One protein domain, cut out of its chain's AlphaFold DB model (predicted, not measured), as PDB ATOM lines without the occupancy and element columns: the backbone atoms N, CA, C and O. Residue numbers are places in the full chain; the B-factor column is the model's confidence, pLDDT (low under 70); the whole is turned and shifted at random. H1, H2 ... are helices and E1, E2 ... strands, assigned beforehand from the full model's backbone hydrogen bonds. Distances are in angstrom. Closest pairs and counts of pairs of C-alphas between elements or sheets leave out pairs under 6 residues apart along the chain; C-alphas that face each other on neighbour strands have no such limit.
ATOM      1  N   MET A   1      48.990 -29.770   0.631       93.06
ATOM      2  CA  MET A   1      50.015 -29.173  -0.266       93.06
ATOM      3  C   MET A   1      49.340 -28.703  -1.559       93.06
ATOM      4  O   MET A   1      48.301 -29.255  -1.901       93.06
ATOM      5  N   ARG A   2      49.871 -27.691  -2.259       95.44
ATOM      6  CA  ARG A   2      49.347 -27.226  -3.560       95.44
ATOM      7  C   ARG A   2      50.423 -27.388  -4.632       95.44
ATOM      8  O   ARG A   2      51.533 -26.909  -4.439       95.44
ATOM      9  N   PHE A   3      50.090 -28.043  -5.737       96.88
ATOM     10  CA  PHE A   3      50.971 -28.236  -6.888       96.88
ATOM     11  C   PHE A   3      50.334 -27.603  -8.122       96.88
ATOM     12  O   PHE A   3      49.173 -27.873  -8.423       96.88
ATOM     13  N   LYS A   4      51.078 -26.755  -8.831       97.94
ATOM     14  CA  LYS A   4      50.618 -26.116 -10.062       97.94
ATOM     15  C   LYS A   4      51.353 -26.736 -11.245       97.94
ATOM     16  O   LYS A   4      52.579 -26.775 -11.248       97.94
ATOM     17  N   PHE A   5      50.598 -27.183 -12.239       98.06
ATOM     18  CA  PHE A   5      51.123 -27.612 -13.528       98.06
ATOM     19  C   PHE A   5      50.834 -26.536 -14.573       98.06
ATOM     20  O   PHE A   5      49.710 -26.047 -14.634       98.06
ATOM     21  N   TYR A   6      51.826 -26.186 -15.387       98.25
ATOM     22  CA  TYR A   6      51.655 -25.339 -16.564       98.25
ATOM     23  C   TYR A   6      51.890 -26.190 -17.806       98.25
ATOM     24  O   TYR A   6      52.917 -26.860 -17.898       98.25
ATOM     25  N   ASN A   7      50.940 -26.201 -18.738       97.75
ATOM     26  CA  ASN A   7      51.048 -27.030 -19.931       97.75
ATOM     27  C   ASN A   7      51.854 -26.336 -21.040       97.75
ATOM     28  O   ASN A   7      51.293 -25.725 -21.951       97.75
ATOM     29  N   ASP A   8      53.171 -26.488 -20.996       97.44
ATOM     30  CA  ASP A   8      54.111 -26.032 -22.027       97.44
ATOM     31  C   ASP A   8      54.394 -27.089 -23.113       97.44
ATOM     32  O   ASP A   8      55.212 -26.873 -24.006       97.44
ATOM     33  N   THR A   9      53.679 -28.218 -23.096       95.44
ATOM     34  CA  THR A   9      53.929 -29.353 -24.005       95.44
ATOM     35  C   THR A   9      53.468 -29.113 -25.448       95.44
ATOM     36  O   THR A   9      53.760 -29.912 -26.338       95.44
ATOM     37  N   GLY A  10      52.677 -28.060 -25.683       95.38
ATOM     38  CA  GLY A  10      52.029 -27.790 -26.970       95.38
ATOM     39  C   GLY A  10      50.914 -28.779 -27.345       95.38
ATOM     40  O   GLY A  10      50.363 -28.688 -28.440       95.38
ATOM     41  N   ARG A  11      50.557 -29.720 -26.460       95.31
ATOM     42  CA  ARG A  11      49.531 -30.755 -26.677       95.31
ATOM     43  C   ARG A  11      48.483 -30.722 -25.567       95.31
ATOM     44  O   ARG A  11      48.719 -30.185 -24.492       95.31
ATOM     45  N   ILE A  12      47.319 -31.319 -25.815       95.25
ATOM     46  CA  ILE A  12      46.305 -31.527 -24.772       95.25
ATOM     47  C   ILE A  12      46.821 -32.578 -23.778       95.25
ATOM     48  O   ILE A  12      47.256 -33.661 -24.184       95.25
ATOM     49  N   VAL A  13      46.735 -32.267 -22.483       97.75
ATOM     50  CA  VAL A  13      47.123 -33.163 -21.385       97.75
ATOM     51  C   VAL A  13      45.875 -33.595 -20.616       97.75
ATOM     52  O   VAL A  13      45.148 -32.770 -20.070       97.75
ATOM     53  N   THR A  14      45.619 -34.898 -20.539       97.25
ATOM     54  CA  THR A  14      44.530 -35.456 -19.720       97.25
ATOM     55  C   THR A  14      45.010 -35.783 -18.308       97.25
ATOM     56  O   THR A  14      46.189 -36.055 -18.089       97.25
ATOM     57  N   ILE A  15      44.105 -35.780 -17.328       97.81
ATOM     58  CA  ILE A  15      44.441 -36.124 -15.940       97.81
ATOM     59  C   ILE A  15      44.219 -37.624 -15.729       97.81
ATOM     60  O   ILE A  15      43.110 -38.128 -15.910       97.81
ATOM     61  N   HIS A  16      45.261 -38.343 -15.310       97.56
ATOM     62  CA  HIS A  16      45.181 -39.768 -15.004       97.56
ATOM     63  C   HIS A  16      44.169 -40.005 -13.861       97.56
ATOM     64  O   HIS A  16      44.312 -39.396 -12.797       97.56
ATOM     65  N   PRO A  17      43.191 -40.926 -13.988       96.94
ATOM     66  CA  PRO A  17      42.155 -41.135 -12.968       96.94
ATOM     67  C   PRO A  17      42.690 -41.496 -11.574       96.94
ATOM     68  O   PRO A  17      42.057 -41.201 -10.561       96.94
ATOM     69  N   ALA A  18      43.865 -42.130 -11.513       97.75
ATOM     70  CA  ALA A  18      44.528 -42.443 -10.246       97.75
ATOM     71  C   ALA A  18      44.883 -41.199  -9.410       97.75
ATOM     72  O   ALA A  18      44.903 -41.317  -8.193       97.75
ATOM     73  N   THR A  19      45.041 -40.014 -10.019       98.00
ATOM     74  CA  THR A  19      45.197 -38.742  -9.290       98.00
ATOM     75  C   THR A  19      44.082 -38.572  -8.252       98.00
ATOM     76  O   THR A  19      44.343 -38.355  -7.071       98.00
ATOM     77  N   TYR A  20      42.830 -38.786  -8.666       97.62
ATOM     78  CA  TYR A  20      41.672 -38.693  -7.775       97.62
ATOM     79  C   TYR A  20      41.604 -39.858  -6.783       97.62
ATOM     80  O   TYR A  20      41.282 -39.659  -5.614       97.62
ATOM     81  N   LYS A  21      41.940 -41.079  -7.226       97.31
ATOM     82  CA  LYS A  21      41.945 -42.268  -6.353       97.31
ATOM     83  C   LYS A  21      42.968 -42.161  -5.223       97.31
ATOM     84  O   LYS A  21      42.738 -42.710  -4.154       97.31
ATOM     85  N   HIS A  22      44.075 -41.457  -5.447       96.94
ATOM     86  CA  HIS A  22      45.105 -41.237  -4.434       96.94
ATOM     87  C   HIS A  22      44.782 -40.062  -3.493       96.94
ATOM     88  O   HIS A  22      45.583 -39.738  -2.621       96.94
ATOM     89  N   GLY A  23      43.615 -39.426  -3.642       96.00
ATOM     90  CA  GLY A  23      43.153 -38.360  -2.756       96.00
ATOM     91  C   GLY A  23      43.560 -36.949  -3.178       96.00
ATOM     92  O   GLY A  23      43.366 -36.020  -2.398       96.00
ATOM     93  N   CYS A  24      44.099 -36.756  -4.388       97.56
ATOM     94  CA  CYS A  24      44.258 -35.413  -4.942       97.56
ATOM     95  C   CYS A  24      42.921 -34.883  -5.469       97.56
ATOM     96  O   CYS A  24      42.143 -35.611  -6.090       97.56
ATOM     97  N   SER A  25      42.684 -33.588  -5.294       97.12
ATOM     98  CA  SER A  25      41.637 -32.858  -6.004       97.12
ATOM     99  C   SER A  25      42.252 -31.871  -6.987       97.12
ATOM    100  O   SER A  25      43.428 -31.517  -6.891       97.12
ATOM    101  N   VAL A  26      41.461 -31.469  -7.975       96.75
ATOM    102  CA  VAL A  26      41.871 -30.541  -9.030       96.75
ATOM    103  C   VAL A  26      40.785 -29.479  -9.146       96.75
ATOM    104  O   VAL A  26      39.603 -29.805  -9.021       96.75
ATOM    105  N   ASP A  27      41.179 -28.224  -9.328       93.56
ATOM    106  CA  ASP A  27      40.274 -27.077  -9.496       93.56
ATOM    107  C   ASP A  27      39.346 -27.213 -10.714       93.56
ATOM    108  O   ASP A  27      38.181 -26.824 -10.656       93.56
ATOM    109  N   ASN A  28      39.834 -27.837 -11.784       94.75
ATOM    110  CA  ASN A  28      39.065 -28.222 -12.961       94.75
ATOM    111  C   ASN A  28      39.393 -29.682 -13.345       94.75
ATOM    112  O   ASN A  28      40.535 -30.122 -13.210       94.75
ATOM    113  N   LYS A  29      38.403 -30.453 -13.813       94.38
ATOM    114  CA  LYS A  29      38.562 -31.861 -14.232       94.38
ATOM    115  C   LYS A  29      38.753 -32.044 -15.739       94.38
ATOM    116  O   LYS A  29      39.093 -33.148 -16.157       94.38
ATOM    117  N   GLU A  30      38.534 -30.992 -16.526       96.44
ATOM    118  CA  GLU A  30      38.724 -31.008 -17.977       96.44
ATOM    119  C   GLU A  30      40.174 -31.323 -18.352       96.44
ATOM    120  O   GLU A  30      41.085 -31.229 -17.524       96.44
ATOM    121  N   ALA A  31      40.418 -31.668 -19.614       96.19
ATOM    122  CA  ALA A  31      41.788 -31.724 -20.106       96.19
ATOM    123  C   ALA A  31      42.468 -30.348 -19.968       96.19
ATOM    124  O   ALA A  31      41.803 -29.314 -19.948       96.19
ATOM    125  N   ILE A  32      43.789 -30.349 -19.827       97.44
ATOM    126  CA  ILE A  32      44.608 -29.146 -19.694       97.44
ATOM    127  C   ILE A  32      45.074 -28.785 -21.103       97.44
ATOM    128  O   ILE A  32      45.839 -29.539 -21.716       97.44
ATOM    129  N   ILE A  33      44.579 -27.681 -21.654       97.12
ATOM    130  CA  ILE A  33      44.948 -27.237 -23.008       97.12
ATOM    131  C   ILE A  33      46.328 -26.555 -22.995       97.12
ATOM    132  O   ILE A  33      46.840 -26.233 -21.919       97.12
ATOM    133  N   PRO A  34      46.995 -26.375 -24.152       97.50
ATOM    134  CA  PRO A  34      48.282 -25.687 -24.196       97.50
ATOM    135  C   PRO A  34      48.220 -24.297 -23.556       97.50
ATOM    136  O   PRO A  34      47.263 -23.555 -23.774       97.50
ATOM    137  N   LEU A  35      49.269 -23.948 -22.807       97.81
ATOM    138  CA  LEU A  35      49.431 -22.685 -22.076       97.81
ATOM    139  C   LEU A  35      48.420 -22.465 -20.934       97.81
ATOM    140  O   LEU A  35      48.333 -21.362 -20.396       97.81
ATOM    141  N   GLU A  36      47.675 -23.501 -20.543       97.94
ATOM    142  CA  GLU A  36      46.799 -23.480 -19.373       97.94
ATOM    143  C   GLU A  36      47.566 -23.890 -18.105       97.94
ATOM    144  O   GLU A  36      48.441 -24.764 -18.126       97.94
ATOM    145  N   GLU A  37      47.203 -23.277 -16.980       98.06
ATOM    146  CA  GLU A  37      47.602 -23.729 -15.650       98.06
ATOM    147  C   GLU A  37      46.531 -24.633 -15.039       98.06
ATOM    148  O   GLU A  37      45.333 -24.414 -15.212       98.06
ATOM    149  N   ARG A  38      46.959 -25.613 -14.241       98.06
ATOM    150  CA  ARG A  38      46.052 -26.441 -13.450       98.06
ATOM    151  C   ARG A  38      46.541 -26.611 -12.021       98.06
ATOM    152  O   ARG A  38      47.710 -26.942 -11.798       98.06
ATOM    153  N   LEU A  39      45.647 -26.395 -11.053       98.31
ATOM    154  CA  LEU A  39      45.957 -26.518  -9.633       98.31
ATOM    155  C   LEU A  39      45.522 -27.881  -9.089       98.31
ATOM    156  O   LEU A  39      44.340 -28.211  -9.038       98.31
ATOM    157  N   PHE A  40      46.493 -28.632  -8.583       98.25
ATOM    158  CA  PHE A  40      46.295 -29.877  -7.857       98.25
ATOM    159  C   PHE A  40      46.430 -29.617  -6.356       98.25
ATOM    160  O   PHE A  40      47.421 -29.056  -5.878       98.25
ATOM    161  N   ILE A  41      45.431 -30.045  -5.594       98.00
ATOM    162  CA  ILE A  41      45.414 -29.972  -4.138       98.00
ATOM    163  C   ILE A  41      45.668 -31.380  -3.611       98.00
ATOM    164  O   ILE A  41      44.933 -32.323  -3.905       98.00
ATOM    165  N   LEU A  42      46.742 -31.518  -2.846       97.31
ATOM    166  CA  LEU A  42      47.179 -32.779  -2.264       97.31
ATOM    167  C   LEU A  42      46.807 -32.840  -0.778       97.31
ATOM    168  O   LEU A  42      46.830 -31.785  -0.120       97.31
ATOM    169  N   PRO A  43      46.570 -34.051  -0.233       96.75
ATOM    170  CA  PRO A  43      46.413 -34.274   1.199       96.75
ATOM    171  C   PRO A  43      47.501 -33.591   2.034       96.75
ATOM    172  O   PRO A  43      48.635 -33.371   1.593       96.75
ATOM    173  N   GLU A  44      47.147 -33.226   3.260       95.50
ATOM    174  CA  GLU A  44      48.082 -32.605   4.191       95.50
ATOM    175  C   GLU A  44      49.253 -33.546   4.528       95.50
ATOM    176  O   GLU A  44      49.092 -34.766   4.568       95.50
ATOM    177  N   GLY A  45      50.450 -32.980   4.721       95.25
ATOM    178  CA  GLY A  45      51.657 -33.757   5.029       95.25
ATOM    179  C   GLY A  45      52.150 -34.659   3.889       95.25
ATOM    180  O   GLY A  45      52.770 -35.683   4.157       95.25
ATOM    181  N   THR A  46      51.847 -34.318   2.632       96.81
ATOM    182  CA  THR A  46      52.317 -35.046   1.440       96.81
ATOM    183  C   THR A  46      52.968 -34.113   0.421       96.81
ATOM    184  O   THR A  46      52.704 -32.904   0.409       96.81
ATOM    185  N   TYR A  47      53.782 -34.691  -0.461       95.56
ATOM    186  CA  TYR A  47      54.468 -34.013  -1.561       95.56
ATOM    187  C   TYR A  47      54.008 -34.561  -2.919       95.56
ATOM    188  O   TYR A  47      53.547 -35.703  -2.991       95.56
ATOM    189  N   PRO A  48      54.093 -33.771  -4.004       97.06
ATOM    190  CA  PRO A  48      53.687 -34.227  -5.324       97.06
ATOM    191  C   PRO A  48      54.735 -35.148  -5.951       97.06
ATOM    192  O   PRO A  48      55.845 -34.730  -6.263       97.06
ATOM    193  N   TYR A  49      54.338 -36.387  -6.219       97.25
ATOM    194  CA  TYR A  49      54.967 -37.234  -7.221       97.25
ATOM    195  C   TYR A  49      54.235 -37.042  -8.551       97.25
ATOM    196  O   TYR A  49      53.014 -37.207  -8.625       97.25
ATOM    197  N   VAL A  50      54.974 -36.693  -9.601       97.62
ATOM    198  CA  VAL A  50      54.408 -36.356 -10.909       97.62
ATOM    199  C   VAL A  50      54.946 -37.316 -11.956       97.62
ATOM    200  O   VAL A  50      56.152 -37.535 -12.048       97.62
ATOM    201  N   LYS A  51      54.050 -37.885 -12.765       98.00
ATOM    202  CA  LYS A  51      54.423 -38.735 -13.897       98.00
ATOM    203  C   LYS A  51      53.566 -38.412 -15.107       98.00
ATOM    204  O   LYS A  51      52.347 -38.329 -14.998       98.00
ATOM    205  N   MET A  52      54.209 -38.273 -16.259       97.56
ATOM    206  CA  MET A  52      53.546 -38.071 -17.538       97.56
ATOM    207  C   MET A  52      53.811 -39.269 -18.449       97.56
ATOM    208  O   MET A  52      54.943 -39.748 -18.530       97.56
ATOM    209  N   TRP A  53      52.772 -39.750 -19.126       97.81
ATOM    210  CA  TRP A  53      52.887 -40.723 -20.210       97.81
ATOM    211  C   TRP A  53      52.587 -40.039 -21.537       97.81
ATOM    212  O   TRP A  53      51.661 -39.228 -21.625       97.81
ATOM    213  N   ASP A  54      53.351 -40.407 -22.561       96.56
ATOM    214  CA  ASP A  54      53.059 -40.070 -23.949       96.56
ATOM    215  C   ASP A  54      52.565 -41.321 -24.671       96.56
ATOM    216  O   ASP A  54      53.310 -42.287 -24.842       96.56
ATOM    217  N   TYR A  55      51.298 -41.309 -25.081       93.75
ATOM    218  CA  TYR A  55      50.692 -42.399 -25.845       93.75
ATOM    219  C   TYR A  55      50.767 -42.166 -27.365       93.75
ATOM    220  O   TYR A  55      50.106 -42.860 -28.144       93.75
ATOM    221  N   GLY A  56      51.573 -41.194 -27.797       90.88
ATOM    222  CA  GLY A  56      51.733 -40.787 -29.186       90.88
ATOM    223  C   GLY A  56      50.672 -39.785 -29.639       90.88
ATOM    224  O   GLY A  56      49.722 -39.462 -28.920       90.88
ATOM    225  N   LEU A  57      50.834 -39.281 -30.866       82.94
ATOM    226  CA  LEU A  57      50.017 -38.195 -31.424       82.94
ATOM    227  C   LEU A  57      48.505 -38.463 -31.360       82.94
ATOM    228  O   LEU A  57      47.748 -37.547 -31.057       82.94
ATOM    229  N   ASN A  58      48.081 -39.712 -31.569       81.38
ATOM    230  CA  ASN A  58      46.662 -40.075 -31.639       81.38
ATOM    231  C   ASN A  58      45.990 -40.251 -30.268       81.38
ATOM    232  O   ASN A  58      44.775 -40.130 -30.175       81.38
ATOM    233  N   ASN A  59      46.761 -40.544 -29.216       80.06
ATOM    234  CA  ASN A  59      46.223 -40.906 -27.899       80.06
ATOM    235  C   ASN A  59      46.534 -39.863 -26.810       80.06
ATOM    236  O   ASN A  59      45.993 -39.940 -25.709       80.06
ATOM    237  N   GLY A  60      47.383 -38.876 -27.116       91.06
ATOM    238  CA  GLY A  60      47.623 -37.713 -26.263       91.06
ATOM    239  C   GLY A  60      48.611 -37.940 -25.117       91.06
ATOM    240  O   GLY A  60      49.275 -38.974 -25.016       91.06
ATOM    241  N   LEU A  61      48.721 -36.916 -24.270       97.31
ATOM    242  CA  LEU A  61      49.505 -36.941 -23.038       97.31
ATOM    243  C   LEU A  61      48.586 -37.185 -21.842       97.31
ATOM    244  O   LEU A  61      47.438 -36.725 -21.811       97.31
ATOM    245  N   GLN A  62      49.100 -37.877 -20.830       97.56
ATOM    246  CA  GLN A  62      48.368 -38.107 -19.591       97.56
ATOM    247  C   GLN A  62      49.249 -37.847 -18.371       97.56
ATOM    248  O   GLN A  62      50.336 -38.408 -18.255       97.56
ATOM    249  N   LEU A  63      48.760 -37.010 -17.457       98.25
ATOM    250  CA  LEU A  63      49.450 -36.562 -16.252       98.25
ATOM    251  C   LEU A  63      48.858 -37.228 -15.005       98.25
ATOM    252  O   LEU A  63      47.676 -37.060 -14.698       98.25
ATOM    253  N   LEU A  64      49.687 -37.946 -14.253       98.31
ATOM    254  CA  LEU A  64      49.410 -38.368 -12.883       98.31
ATOM    255  C   LEU A  64      50.082 -37.402 -11.915       98.31
ATOM    256  O   LEU A  64      51.293 -37.194 -11.983       98.31
ATOM    257  N   VAL A  65      49.297 -36.911 -10.963       98.31
ATOM    258  CA  VAL A  65      49.800 -36.303  -9.733       98.31
ATOM    259  C   VAL A  65      49.371 -37.210  -8.592       98.31
ATOM    260  O   VAL A  65      48.193 -37.518  -8.446       98.31
ATOM    261  N   SER A  66      50.329 -37.684  -7.809       98.00
ATOM    262  CA  SER A  66      50.092 -38.561  -6.669       98.00
ATOM    263  C   SER A  66      50.706 -37.942  -5.422       98.00
ATOM    264  O   SER A  66      51.822 -37.428  -5.505       98.00
ATOM    265  N   PRO A  67      50.048 -38.012  -4.257       97.75
ATOM    266  CA  PRO A  67      50.708 -37.678  -3.016       97.75
ATOM    267  C   PRO A  67      51.717 -38.772  -2.667       97.75
ATOM    268  O   PRO A  67      51.441 -39.962  -2.831       97.75
TER     269      PRO A  67
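What this domain is: This is residues 1 to 67 of the 70 residues of an uncharacterized protein of Bacillus sp. B1-b2 (UniProt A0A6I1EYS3). A small three-stranded sheet, E2, E5 and E4, and a two-stranded ribbon, E1 and E3, are partly face to face, their strands running roughly along the long axis of the domain. The short helix H1 sits beside E5 at the three-stranded sheet's own level, and the long link after H1 runs back along one side to the ribbon, where residues 25 to 26 pair with E3. The printed part has 67 residues with one named helix and five named strands, in the order E1, E2, H1, E3, E4, E5; the class is mostly strand, though under half of the residues are in named elements. The larger sheet, in the order E2, E5, E4, is mixed, and the ribbon is antiparallel. The whole is compact, with a radius of gyration of the C-alphas of 11.4 A, and elongated, spanning 36 by 20 by 16 A.

Where its parts are: In the larger sheet, E4 has residues 47 to 54 and is 23.2 A long; its first C-alpha is at (54.468, -34.013, -1.561). E5, residues 61 to 67, is 20.1 A long and ends at C-alpha 67, (50.708, -37.678, -3.016). E2, residues 13 to 15, measures 6.8 A. H1, residues 18 to 21, measures 4.7 A. E1, residues 2 to 6, begins at C-alpha 2, (49.347, -27.226, -3.560); E1 and E3, residues 37 to 41, each measure 13.3 A.

How they stand to each other: E4 and E5 form a hairpin, antiparallel at 162 degrees, with N 51 and O 64 at 2.9 A and N 64 and O 51 at 2.8 A, within hydrogen-bond range. On the other side of E5 is the edge strand E2, parallel at 38 degrees, with N 63 and O 14 at 2.8 A. H1 is on this sheet and at its level, with a height over the sheet of 0.9 A from a local plane only just fitted, to 6 C-alphas; the closest C-alphas of H1 and E5 are those of Thr 19 and Val 65, 5.2 A apart. H1 is too short for an O i to N i+4 pair, but its one O i to N i+3 pair is within range. E1 and E3 are antiparallel at 159 degrees, with N 5 and O 38 at 2.9 A. Between the two sheets, the closest C-alphas of E1 and E4 are those of Phe 3 and Pro 48, 6.8 A apart. Those of E3 and E5 are Phe 40 and Val 65, 7.6 A apart. E1 and E5 are apart, and so are E2 and E3.

The domain as a whole: The two C-alphas farthest apart are those of Gly 45 and Asn 58, 37.5 A. The printed part has no cut. The link from H1 to E3, residues 22 to 36, is long; those from E2 to H1 and from E3 to E4 are tight. The mean pLDDT of the printed part is 96.1, and no printed residue is under 70.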